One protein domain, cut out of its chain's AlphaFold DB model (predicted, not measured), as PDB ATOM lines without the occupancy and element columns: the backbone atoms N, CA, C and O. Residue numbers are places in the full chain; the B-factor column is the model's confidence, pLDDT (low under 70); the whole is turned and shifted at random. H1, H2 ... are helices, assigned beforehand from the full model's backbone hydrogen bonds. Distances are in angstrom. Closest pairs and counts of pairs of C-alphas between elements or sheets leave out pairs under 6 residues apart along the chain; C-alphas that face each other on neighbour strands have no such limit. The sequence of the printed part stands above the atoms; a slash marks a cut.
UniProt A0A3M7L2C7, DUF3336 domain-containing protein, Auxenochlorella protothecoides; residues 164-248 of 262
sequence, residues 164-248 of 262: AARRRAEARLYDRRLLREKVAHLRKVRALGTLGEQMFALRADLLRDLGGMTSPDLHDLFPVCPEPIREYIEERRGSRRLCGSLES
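This is residues 164 to 248 of the 262 residues of the protein "DUF3336 domain-containing protein" of Auxenochlorella protothecoides (UniProt A0A3M7L2C7). From its first residue the printed part opens with a small helix, H1, at one end of a rod; beyond it the longer helices H2, H3 and H5 make a three-helix bundle, and the short H4 comes back to meet H1 at the same end. The bundle is up and down, each helix running against the one before it. The 85 printed residues, with five named helices in the order H1 to H5 and no named strand, are all helix in class. The whole is only just compact, close to loose, with a radius of gyration of the C-alphas of 14.2 A and spans of 45 by 21 by 19 A.

Find C-alpha 164 at (34.916, 32.608, 86.003), where H1 begins; it runs to residue 173. H2, residues 176 to 192, covers 24.4 A from C-alpha 176 at (48.917, 28.094, 92.183). H3 is residues 195 to 206, 16.4 A, and H4 residues 217 to 221. H5, residues 227 to 247, is the longest at 30.3 A and ends at C-alpha 247, (64.381, 14.664, 117.173).

Look first at H2 and H5, which touch at a shallow tilt of 25 degrees, the same way; their closest C-alphas, of Val 183 and Tyr 232, are 5.5 A apart. H2 and H3 form a helical hairpin at a shallow tilt of 17 degrees; H2 touches H3 with residues 186 to 190 alone, and the closest C-alphas, of Val 189 and Gln 198, are 5.9 A apart. H5 touches H3 with residues 236 to 243 alone, opposite ways at a steep tilt of 40 degrees, closest at the C-alphas of Leu 195 and Cys 243, 6.8 A. Farther out, H1 touches H4, with the C-alphas of Leu 173 and Leu 218 closest at 6.7 A. H1 and H2 meet only through their link, while H4 is apart from H2, H3 and H5. In H1, H2, H3, H4 and H5 every O i to N i+4 pair is within hydrogen-bond range.

Ala 164 and Ser 248 have the two C-alphas farthest apart, 47.9 A. The printed part has no cut and no long link; the 10-residue link from H3 to H4 is short, the others tight. The mean pLDDT of the printed part is 83.7; look for values under 70 at residue 211 and residues 246 to 248.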
ATOM      1  N   ALA A 164      33.891  31.845  86.705       81.25
ATOM      2  CA  ALA A 164      34.916  32.608  86.003       81.25
ATOM      3  C   ALA A 164      35.450  33.776  86.848       81.25
ATOM      4  O   ALA A 164      36.651  34.051  86.826       81.25
ATOM      5  N   ALA A 165      34.594  34.464  87.609       80.94
ATOM      6  CA  ALA A 165      35.023  35.458  88.596       80.94
ATOM      7  C   ALA A 165      35.902  34.823  89.682       80.94
ATOM      8  O   ALA A 165      36.959  35.365  90.003       80.94
ATOM      9  N   ARG A 166      35.534  33.628  90.160       79.81
ATOM     10  CA  ARG A 166      36.318  32.885  91.155       79.81
ATOM     11  C   ARG A 166      37.714  32.534  90.644       79.81
ATOM     12  O   ARG A 166      38.690  32.854  91.306       79.81
ATOM     13  N   ARG A 167      37.835  31.982  89.431       79.62
ATOM     14  CA  ARG A 167      39.148  31.677  88.821       79.62
ATOM     15  C   ARG A 167      40.024  32.917  88.637       79.62
ATOM     16  O   ARG A 167      41.236  32.850  88.821       79.62
ATOM     17  N   ARG A 168      39.421  34.056  88.279       83.19
ATOM     18  CA  ARG A 168      40.135  35.339  88.169       83.19
ATOM     19  C   ARG A 168      40.622  35.839  89.528       83.19
ATOM     20  O   ARG A 168      41.718  36.381  89.600       83.19
ATOM     21  N   ALA A 169      39.830  35.651  90.582       81.88
ATOM     22  CA  ALA A 169      40.228  35.972  91.947       81.88
ATOM     23  C   ALA A 169      41.350  35.048  92.449       81.88
ATOM     24  O   ALA A 169      42.331  35.543  92.995       81.88
ATOM     25  N   GLU A 170      41.266  33.736  92.188       82.25
ATOM     26  CA  GLU A 170      42.324  32.770  92.534       82.25
ATOM     27  C   GLU A 170      43.679  33.201  91.966       82.25
ATOM     28  O   GLU A 170      44.645  33.298  92.711       82.25
ATOM     29  N   ALA A 171      43.729  33.541  90.674       82.25
ATOM     30  CA  ALA A 171      44.963  33.951  90.005       82.25
ATOM     31  C   ALA A 171      45.551  35.283  90.512       82.25
ATOM     32  O   ALA A 171      46.717  35.565  90.249       82.25
ATOM     33  N   ARG A 172      44.753  36.119  91.190       84.94
ATOM     34  CA  ARG A 172      45.204  37.394  91.776       84.94
ATOM     35  C   ARG A 172      45.700  37.239  93.208       84.94
ATOM     36  O   ARG A 172      46.608  37.958  93.601       84.94
ATOM     37  N   LEU A 173      45.074  36.350  93.974       84.94
ATOM     38  CA  LEU A 173      45.331  36.204  95.405       84.94
ATOM     39  C   LEU A 173      46.507  35.287  95.697       84.94
ATOM     40  O   LEU A 173      47.251  35.550  96.638       84.94
ATOM     41  N   TYR A 174      46.666  34.216  94.915       86.44
ATOM     42  CA  TYR A 174      47.778  33.305  95.118       86.44
ATOM     43  C   TYR A 174      48.308  32.651  93.846       86.44
ATOM     44  O   TYR A 174      47.575  32.369  92.896       86.44
ATOM     45  N   ASP A 175      49.607  32.345  93.845       88.56
ATOM     46  CA  ASP A 175      50.238  31.640  92.730       88.56
ATOM     47  C   ASP A 175      50.134  30.119  92.906       88.56
ATOM     48  O   ASP A 175      50.902  29.459  93.614       88.56
ATOM     49  N   ARG A 176      49.162  29.538  92.202       88.75
ATOM     50  CA  ARG A 176      48.917  28.094  92.183       88.75
ATOM     51  C   ARG A 176      50.080  27.285  91.599       88.75
ATOM     52  O   ARG A 176      50.235  26.125  91.984       88.75
ATOM     53  N   ARG A 177      50.867  27.828  90.661       89.69
ATOM     54  CA  ARG A 177      52.020  27.110  90.086       89.69
ATOM     55  C   ARG A 177      53.137  27.016  91.113       89.69
ATOM     56  O   ARG A 177      53.598  25.909  91.388       89.69
ATOM     57  N   LEU A 178      53.452  28.137  91.759       90.06
ATOM     58  CA  LEU A 178      54.451  28.193  92.823       90.06
ATOM     59  C   LEU A 178      54.128  27.214  93.962       90.06
ATOM     60  O   LEU A 178      54.999  26.457  94.386       90.06
ATOM     61  N   LEU A 179      52.870  27.164  94.424       89.88
ATOM     62  CA  LEU A 179      52.462  26.233  95.487       89.88
ATOM     63  C   LEU A 179      52.683  24.764  95.100       89.88
ATOM     64  O   LEU A 179      53.175  23.977  95.907       89.88
ATOM     65  N   ARG A 180      52.369  24.385  93.859       90.88
ATOM     66  CA  ARG A 180      52.548  23.008  93.371       90.88
ATOM     67  C   ARG A 180      54.010  22.618  93.244       90.88
ATOM     68  O   ARG A 180      54.381  21.517  93.641       90.88
ATOM     69  N   GLU A 181      54.835  23.516  92.720       91.62
ATOM     70  CA  GLU A 181      56.283  23.314  92.640       91.62
ATOM     71  C   GLU A 181      56.885  23.132  94.035       91.62
ATOM     72  O   GLU A 181      57.713  22.245  94.249       91.62
ATOM     73  N   LYS A 182      56.401  23.900  95.016       90.50
ATOM     74  CA  LYS A 182      56.820  23.780  96.414       90.50
ATOM     75  C   LYS A 182      56.378  22.474  97.058       90.50
ATOM     76  O   LYS A 182      57.201  21.810  97.683       90.50
ATOM     77  N   VAL A 183      55.134  22.048  96.851       91.88
ATOM     78  CA  VAL A 183      54.662  20.726  97.297       91.88
ATOM     79  C   VAL A 183      55.511  19.610  96.688       91.88
ATOM     80  O   VAL A 183      55.936  18.705  97.404       91.88
ATOM     81  N   ALA A 184      55.805  19.675  95.387       92.81
ATOM     82  CA  ALA A 184      56.646  18.688  94.716       92.81
ATOM     83  C   ALA A 184      58.077  18.669  95.280       92.81
ATOM     84  O   ALA A 184      58.633  17.596  95.522       92.81
ATOM     85  N   HIS A 185      58.654  19.844  95.545       91.50
ATOM     86  CA  HIS A 185      59.962  19.967  96.181       91.50
ATOM     87  C   HIS A 185      59.970  19.353  97.587       91.50
ATOM     88  O   HIS A 185      60.824  18.516  97.872       91.50
ATOM     89  N   LEU A 186      58.992  19.683  98.436       89.50
ATOM     90  CA  LEU A 186      58.884  19.132  99.791       89.50
ATOM     91  C   LEU A 186      58.715  17.609  99.785       89.50
ATOM     92  O   LEU A 186      59.400  16.924 100.545       89.50
ATOM     93  N   ARG A 187      57.891  17.067  98.878       92.31
ATOM     94  CA  ARG A 187      57.732  15.613  98.705       92.31
ATOM     95  C   ARG A 187      59.044  14.947  98.289       92.31
ATOM     96  O   ARG A 187      59.390  13.894  98.820       92.31
ATOM     97  N   LYS A 188      59.800  15.570  97.376       92.00
ATOM     98  CA  LYS A 188      61.108  15.067  96.929       92.00
ATOM     99  C   LYS A 188      62.137  15.073  98.061       92.00
ATOM    100  O   LYS A 188      62.812  14.070  98.263       92.00
ATOM    101  N   VAL A 189      62.235  16.173  98.811       89.69
ATOM    102  CA  VAL A 189      63.170  16.300  99.941       89.69
ATOM    103  C   VAL A 189      62.785  15.349 101.078       89.69
ATOM    104  O   VAL A 189      63.663  14.783 101.716       89.69
ATOM    105  N   ARG A 190      61.491  15.076 101.291       86.81
ATOM    106  CA  ARG A 190      61.053  14.043 102.243       86.81
ATOM    107  C   ARG A 190      61.464  12.634 101.809       86.81
ATOM    108  O   ARG A 190      61.833  11.829 102.655       86.81
ATOM    109  N   ALA A 191      61.361  12.324 100.517       86.88
ATOM    110  CA  ALA A 191      61.649  10.986 100.004       86.88
ATOM    111  C   ALA A 191      63.152  10.682  99.897       86.88
ATOM    112  O   ALA A 191      63.550   9.539 100.090       86.88
ATOM    113  N   LEU A 192      63.970  11.684  99.555       86.31
ATOM    114  CA  LEU A 192      65.379  11.491  99.185       86.31
ATOM    115  C   LEU A 192      66.370  12.288 100.043       86.31
ATOM    116  O   LEU A 192      67.563  12.010  99.988       86.31
ATOM    117  N   GLY A 193      65.904  13.301 100.773       79.81
ATOM    118  CA  GLY A 193      66.765  14.255 101.466       79.81
ATOM    119  C   GLY A 193      67.068  13.870 102.909       79.81
ATOM    120  O   GLY A 193      66.279  13.203 103.585       79.81
ATOM    121  N   THR A 194      68.210  14.346 103.401       85.12
ATOM    122  CA  THR A 194      68.607  14.184 104.809       85.12
ATOM    123  C   THR A 194      67.724  15.024 105.738       85.12
ATOM    124  O   THR A 194      67.084  15.989 105.314       85.12
ATOM    125  N   LEU A 195      67.703  14.705 107.039       85.31
ATOM    126  CA  LEU A 195      66.945  15.483 108.030       85.31
ATOM    127  C   LEU A 195      67.323  16.978 108.005       85.31
ATOM    128  O   LEU A 195      66.449  17.838 108.095       85.31
ATOM    129  N   GLY A 196      68.609  17.293 107.817       85.75
ATOM    130  CA  GLY A 196      69.086  18.673 107.702       85.75
ATOM    131  C   GLY A 196      68.505  19.406 106.491       85.75
ATOM    132  O   GLY A 196      68.060  20.546 106.619       85.75
ATOM    133  N   GLU A 197      68.429  18.742 105.337       86.88
ATOM    134  CA  GLU A 197      67.823  19.300 104.120       86.88
ATOM    135  C   GLU A 197      66.310  19.490 104.274       86.88
ATOM    136  O   GLU A 197      65.770  20.518 103.862       86.88
ATOM    137  N   GLN A 198      65.627  18.542 104.927       87.12
ATOM    138  CA  GLN A 198      64.201  18.656 105.246       87.12
ATOM    139  C   GLN A 198      63.923  19.851 106.166       87.12
ATOM    140  O   GLN A 198      63.025  20.650 105.889       87.12
ATOM    141  N   MET A 199      64.714  20.020 107.230       85.94
ATOM    142  CA  MET A 199      64.594  21.167 108.134       85.94
ATOM    143  C   MET A 199      64.919  22.491 107.442       85.94
ATOM    144  O   MET A 199      64.226  23.484 107.668       85.94
ATOM    145  N   PHE A 200      65.944  22.514 106.587       87.62
ATOM    146  CA  PHE A 200      66.313  23.705 105.830       87.62
ATOM    147  C   PHE A 200      65.189  24.134 104.880       87.62
ATOM    148  O   PHE A 200      64.786  25.298 104.901       87.62
ATOM    149  N   ALA A 201      64.626  23.191 104.116       86.62
ATOM    150  CA  ALA A 201      63.500  23.449 103.221       86.62
ATOM    151  C   ALA A 201      62.277  23.980 103.988       86.62
ATOM    152  O   ALA A 201      61.701  25.003 103.617       86.62
ATOM    153  N   LEU A 202      61.932  23.352 105.120       86.56
ATOM    154  CA  LEU A 202      60.829  23.800 105.976       86.56
ATOM    155  C   LEU A 202      61.045  25.211 106.534       86.56
ATOM    156  O   LEU A 202      60.112  26.016 106.551       86.56
ATOM    157  N   ARG A 203      62.259  25.522 107.001       85.06
ATOM    158  CA  ARG A 203      62.591  26.838 107.565       85.06
ATOM    159  C   ARG A 203      62.560  27.930 106.499       85.06
ATOM    160  O   ARG A 203      62.035  29.010 106.763       85.06
ATOM    161  N   ALA A 204      63.080  27.645 105.306       85.06
ATOM    162  CA  ALA A 204      63.065  28.575 104.181       85.06
ATOM    163  C   ALA A 204      61.635  28.928 103.740       85.06
ATOM    164  O   ALA A 204      61.358  30.083 103.415       85.06
ATOM    165  N   ASP A 205      60.726  27.954 103.774       82.25
ATOM    166  CA  ASP A 205      59.330  28.139 103.380       82.25
ATOM    167  C   ASP A 205      58.460  28.771 104.491       82.25
ATOM    168  O   ASP A 205      57.458  29.414 104.196       82.25
ATOM    169  N   LEU A 206      58.829  28.640 105.773       75.38
ATOM    170  CA  LEU A 206      58.159  29.321 106.896       75.38
ATOM    171  C   LEU A 206      58.390  30.835 106.900       75.38
ATOM    172  O   LEU A 206      57.509  31.584 107.311       75.38
ATOM    173  N   LEU A 207      59.576  31.268 106.472       71.94
ATOM    174  CA  LEU A 207      59.971  32.678 106.460       71.94
ATOM    175  C   LEU A 207      59.424  33.446 105.247       71.94
ATOM    176  O   LEU A 207      59.583  34.661 105.178       71.94
ATOM    177  N   ARG A 208      58.800  32.757 104.286       74.69
ATOM    178  CA  ARG A 208      58.279  33.352 103.052       74.69
ATOM    179  C   ARG A 208      56.763  33.203 102.996       74.69
ATOM    180  O   ARG A 208      56.244  32.093 103.067       74.69
ATOM    181  N   ASP A 209      56.053  34.315 102.806       72.56
ATOM    182  CA  ASP A 209      54.661  34.266 102.358       72.56
ATOM    183  C   ASP A 209      54.642  33.758 100.911       72.56
ATOM    184  O   ASP A 209      54.944  34.481  99.960       72.56
ATOM    185  N   LEU A 210      54.414  32.453 100.749       74.62
ATOM    186  CA  LEU A 210      54.485  31.788  99.454       74.62
ATOM    187  C   LEU A 210      53.284  32.176  98.601       74.62
ATOM    188  O   LEU A 210      52.208  31.588  98.708       74.62
ATOM    189  N   GLY A 211      53.510  33.169  97.743       69.38
ATOM    190  CA  GLY A 211      52.561  33.597  96.728       69.38
ATOM    191  C   GLY A 211      51.228  34.019  97.328       69.38
ATOM    192  O   GLY A 211      50.219  33.499  96.884       69.38
ATOM    193  N   GLY A 212      51.219  34.883  98.350       78.19
ATOM    194  CA  GLY A 212      49.997  35.502  98.883       78.19
ATOM    195  C   GLY A 212      49.048  34.563  99.635       78.19
ATOM    196  O   GLY A 212      47.906  34.932  99.913       78.19
ATOM    197  N   MET A 213      49.491  33.350  99.990       78.50
ATOM    198  CA  MET A 213      48.659  32.356 100.681       78.50
ATOM    199  C   MET A 213      48.167  32.812 102.065       78.50
ATOM    200  O   MET A 213      47.218  32.231 102.587       78.50
ATOM    201  N   THR A 214      48.822  33.811 102.671       78.75
ATOM    202  CA  THR A 214      48.423  34.399 103.962       78.75
ATOM    203  C   THR A 214      47.587  35.674 103.823       78.75
ATOM    204  O   THR A 214      47.312  36.336 104.823       78.75
ATOM    205  N   SER A 215      47.149  36.018 102.605       82.31
ATOM    206  CA  SER A 215      46.308  37.194 102.373       82.31
ATOM    207  C   SER A 215      44.954  37.080 103.097       82.31
ATOM    208  O   SER A 215      44.273  36.057 102.977       82.31
ATOM    209  N   PRO A 216      44.521  38.125 103.830       81.69
ATOM    210  CA  PRO A 216      43.220  38.124 104.498       81.69
ATOM    211  C   PRO A 216      42.060  38.087 103.490       81.69
ATOM    212  O   PRO A 216      41.061  37.416 103.738       81.69
ATOM    213  N   ASP A 217      42.244  38.703 102.318       82.31
ATOM    214  CA  ASP A 217      41.281  38.758 101.208       82.31
ATOM    215  C   ASP A 217      40.854  37.364 100.704       82.31
ATOM    216  O   ASP A 217      39.783  37.193 100.111       82.31
ATOM    217  N   LEU A 218      41.672  36.335 100.954       83.00
ATOM    218  CA  LEU A 218      41.339  34.951 100.633       83.00
ATOM    219  C   LEU A 218      40.117  34.461 101.425       83.00
ATOM    220  O   LEU A 218      39.314  33.696 100.891       83.00
ATOM    221  N   HIS A 219      39.955  34.902 102.674       78.44
ATOM    222  CA  HIS A 219      38.857  34.476 103.545       78.44
ATOM    223  C   HIS A 219      37.507  35.076 103.141       78.44
ATOM    224  O   HIS A 219      36.472  34.444 103.359       78.44
ATOM    225  N   ASP A 220      37.516  36.242 102.496       78.75
ATOM    226  CA  ASP A 220      36.299  36.901 102.015       78.75
ATOM    227  C   ASP A 220      35.750  36.238 100.748       78.75
ATOM    228  O   ASP A 220      34.538  36.148 100.543       78.75
ATOM    229  N   LEU A 221      36.651  35.751  99.891       80.31
ATOM    230  CA  LEU A 221      36.309  35.173  98.592       80.31
ATOM    231  C   LEU A 221      36.137  33.653  98.634       80.31
ATOM    232  O   LEU A 221      35.392  33.094  97.824       80.31
ATOM    233  N   PHE A 222      36.805  32.972  99.565       83.06
ATOM    234  CA  PHE A 222      36.761  31.521  99.693       83.06
ATOM    235  C   PHE A 222      36.334  31.133 101.110       83.06
ATOM    236  O   PHE A 222      37.151  31.179 102.030       83.06
ATOM    237  N   PRO A 223      35.091  30.650 101.304       81.62
ATOM    238  CA  PRO A 223      34.672  30.161 102.617       81.62
ATOM    239  C   PRO A 223      35.478  28.932 103.064       81.62
ATOM    240  O   PRO A 223      35.620  28.672 104.254       81.62
ATOM    241  N   VAL A 224      36.014  28.162 102.113       86.56
ATOM    242  CA  VAL A 224      36.851  26.984 102.363       86.56
ATOM    243  C   VAL A 224      38.205  27.191 101.699       86.56
ATOM    244  O   VAL A 224      38.269  27.651 100.560       86.56
ATOM    245  N   CYS A 225      39.274  26.807 102.400       86.00
ATOM    246  CA  CYS A 225      40.639  26.919 101.900       86.00
ATOM    247  C   CYS A 225      40.790  26.194 100.544       86.00
ATOM    248  O   CYS A 225      40.467  25.002 100.462       86.00
ATOM    249  N   PRO A 226      41.273  26.880  99.491       87.81
ATOM    250  CA  PRO A 226      41.506  26.271  98.190       87.81
ATOM    251  C   PRO A 226      42.457  25.076  98.257       87.81
ATOM    252  O   PRO A 226      43.407  25.037  99.040       87.81
ATOM    253  N   GLU A 227      42.220  24.111  97.372       87.94
ATOM    254  CA  GLU A 227      42.943  22.840  97.341       87.94
ATOM    255  C   GLU A 227      44.480  22.981  97.283       87.94
ATOM    256  O   GLU A 227      45.122  22.349  98.118       87.94
ATOM    257  N   PRO A 228      45.089  23.867  96.464       87.69
ATOM    258  CA  PRO A 228      46.551  24.015  96.413       87.69
ATOM    259  C   PRO A 228      47.173  24.467  97.734       87.69
ATOM    260  O   PRO A 228      48.247  24.012  98.121       87.69
ATOM    261  N   ILE A 229      46.491  25.378  98.430       88.62
ATOM    262  CA  ILE A 229      46.948  25.903  99.717       88.62
ATOM    263  C   ILE A 229      46.801  24.811 100.777       88.62
ATOM    264  O   ILE A 229      47.706  24.601 101.586       88.62
ATOM    265  N   ARG A 230      45.692  24.064 100.747       89.75
ATOM    266  CA  ARG A 230      45.468  22.927 101.642       89.75
ATOM    267  C   ARG A 230      46.532  21.842 101.463       89.75
ATOM    268  O   ARG A 230      47.118  21.436 102.462       89.75
ATOM    269  N   GLU A 231      46.820  21.425 100.229       90.62
ATOM    270  CA  GLU A 231      47.859  20.427  99.933       90.62
ATOM    271  C   GLU A 231      49.230  20.865 100.460       90.62
ATOM    272  O   GLU A 231      49.942  20.083 101.092       90.62
ATOM    273  N   TYR A 232      49.584  22.135 100.254       90.31
ATOM    274  CA  TYR A 232      50.820  22.704 100.776       90.31
ATOM    275  C   TYR A 232      50.875  22.685 102.310       90.31
ATOM    276  O   TYR A 232      51.870  22.251 102.898       90.31
ATOM    277  N   ILE A 233      49.796  23.096 102.983       89.12
ATOM    278  CA  ILE A 233      49.717  23.072 104.448       89.12
ATOM    279  C   ILE A 233      49.823  21.639 104.983       89.12
ATOM    280  O   ILE A 233      50.514  21.414 105.982       89.12
ATOM    281  N   GLU A 234      49.146  20.679 104.354       90.69
ATOM    282  CA  GLU A 234      49.175  19.265 104.732       90.69
ATOM    283  C   GLU A 234      50.569  18.662 104.564       90.69
ATOM    284  O   GLU A 234      51.074  18.029 105.496       90.69
ATOM    285  N   GLU A 235      51.230  18.929 103.437       91.12
ATOM    286  CA  GLU A 235      52.589  18.458 103.181       91.12
ATOM    287  C   GLU A 235      53.576  19.065 104.182       91.12
ATOM    288  O   GLU A 235      54.350  18.349 104.818       91.12
ATOM    289  N   ARG A 236      53.490  20.369 104.446       88.12
ATOM    290  CA  ARG A 236      54.322  21.018 105.466       88.12
ATOM    291  C   ARG A 236      54.110  20.407 106.855       88.12
ATOM    292  O   ARG A 236      55.074  20.157 107.581       88.12
ATOM    293  N   ARG A 237      52.854  20.139 107.238       87.81
ATOM    294  CA  ARG A 237      52.516  19.478 108.513       87.81
ATOM    295  C   ARG A 237      53.078  18.058 108.582       87.81
ATOM    296  O   ARG A 237      53.570  17.666 109.637       87.81
ATOM    297  N   GLY A 238      53.019  17.304 107.487       87.25
ATOM    298  CA  GLY A 238      53.597  15.964 107.392       87.25
ATOM    299  C   GLY A 238      55.110  15.967 107.611       87.25
ATOM    300  O   GLY A 238      55.602  15.226 108.457       87.25
ATOM    301  N   SER A 239      55.831  16.863 106.932       85.62
ATOM    302  CA  SER A 239      57.296  16.926 107.010       85.62
ATOM    303  C   SER A 239      57.753  17.378 108.394       85.62
ATOM    304  O   SER A 239      58.701  16.824 108.942       85.62
ATOM    305  N   ARG A 240      57.031  18.324 109.013       85.25
ATOM    306  CA  ARG A 240      57.314  18.757 110.386       85.25
ATOM    307  C   ARG A 240      57.106  17.638 111.407       85.25
ATOM    308  O   ARG A 240      57.912  17.518 112.322       85.25
ATOM    309  N   ARG A 241      56.045  16.831 111.269       85.88
ATOM    310  CA  ARG A 241      55.817  15.674 112.151       85.88
ATOM    311  C   ARG A 241      56.950  14.659 112.041       85.88
ATOM    312  O   ARG A 241      57.434  14.212 113.069       85.88
ATOM    313  N   LEU A 242      57.405  14.365 110.823       82.81
ATOM    314  CA  LEU A 242      58.541  13.471 110.603       82.81
ATOM    315  C   LEU A 242      59.814  13.995 111.285       82.81
ATOM    316  O   LEU A 242      60.443  13.253 112.031       82.81
ATOM    317  N   CYS A 243      60.149  15.276 111.095       81.25
ATOM    318  CA  CYS A 243      61.318  15.883 111.742       81.25
ATOM    319  C   CYS A 243      61.212  15.837 113.276       81.25
ATOM    320  O   CYS A 243      62.143  15.394 113.939       81.25
ATOM    321  N   GLY A 244      60.057  16.215 113.837       79.12
ATOM    322  CA  GLY A 244      59.849  16.217 115.289       79.12
ATOM    323  C   GLY A 244      59.886  14.819 115.915       79.12
ATOM    324  O   GLY A 244      60.411  14.653 117.013       79.12
ATOM    325  N   SER A 245      59.386  13.791 115.224       73.12
ATOM    326  CA  SER A 245      59.491  12.401 115.691       73.12
ATOM    327  C   SER A 245      60.933  11.887 115.699       73.12
ATOM    328  O   SER A 245      61.279  11.106 116.578       73.12
ATOM    329  N   LEU A 246      61.777  12.342 114.766       59.34
ATOM    330  CA  LEU A 246      63.188  11.952 114.689       59.34
ATOM    331  C   LEU A 246      64.057  12.672 115.731       59.34
ATOM    332  O   LEU A 246      64.972  12.065 116.276       59.34
ATOM    333  N   GLU A 247      63.738  13.925 116.069       58.81
ATOM    334  CA  GLU A 247      64.381  14.664 117.173       58.81
ATOM    335  C   GLU A 247      64.027  14.095 118.560       58.81
ATOM    336  O   GLU A 247      64.771  14.278 119.518       58.81
ATOM    337  N   SER A 248      62.897  13.386 118.668       55.91
ATOM    338  CA  SER A 248      62.401  12.783 119.915       55.91
ATOM    339  C   SER A 248      63.009  11.407 120.223       55.91
ATOM    340  O   SER A 248      62.757  10.851 121.293       55.91
TER     341      SER A 248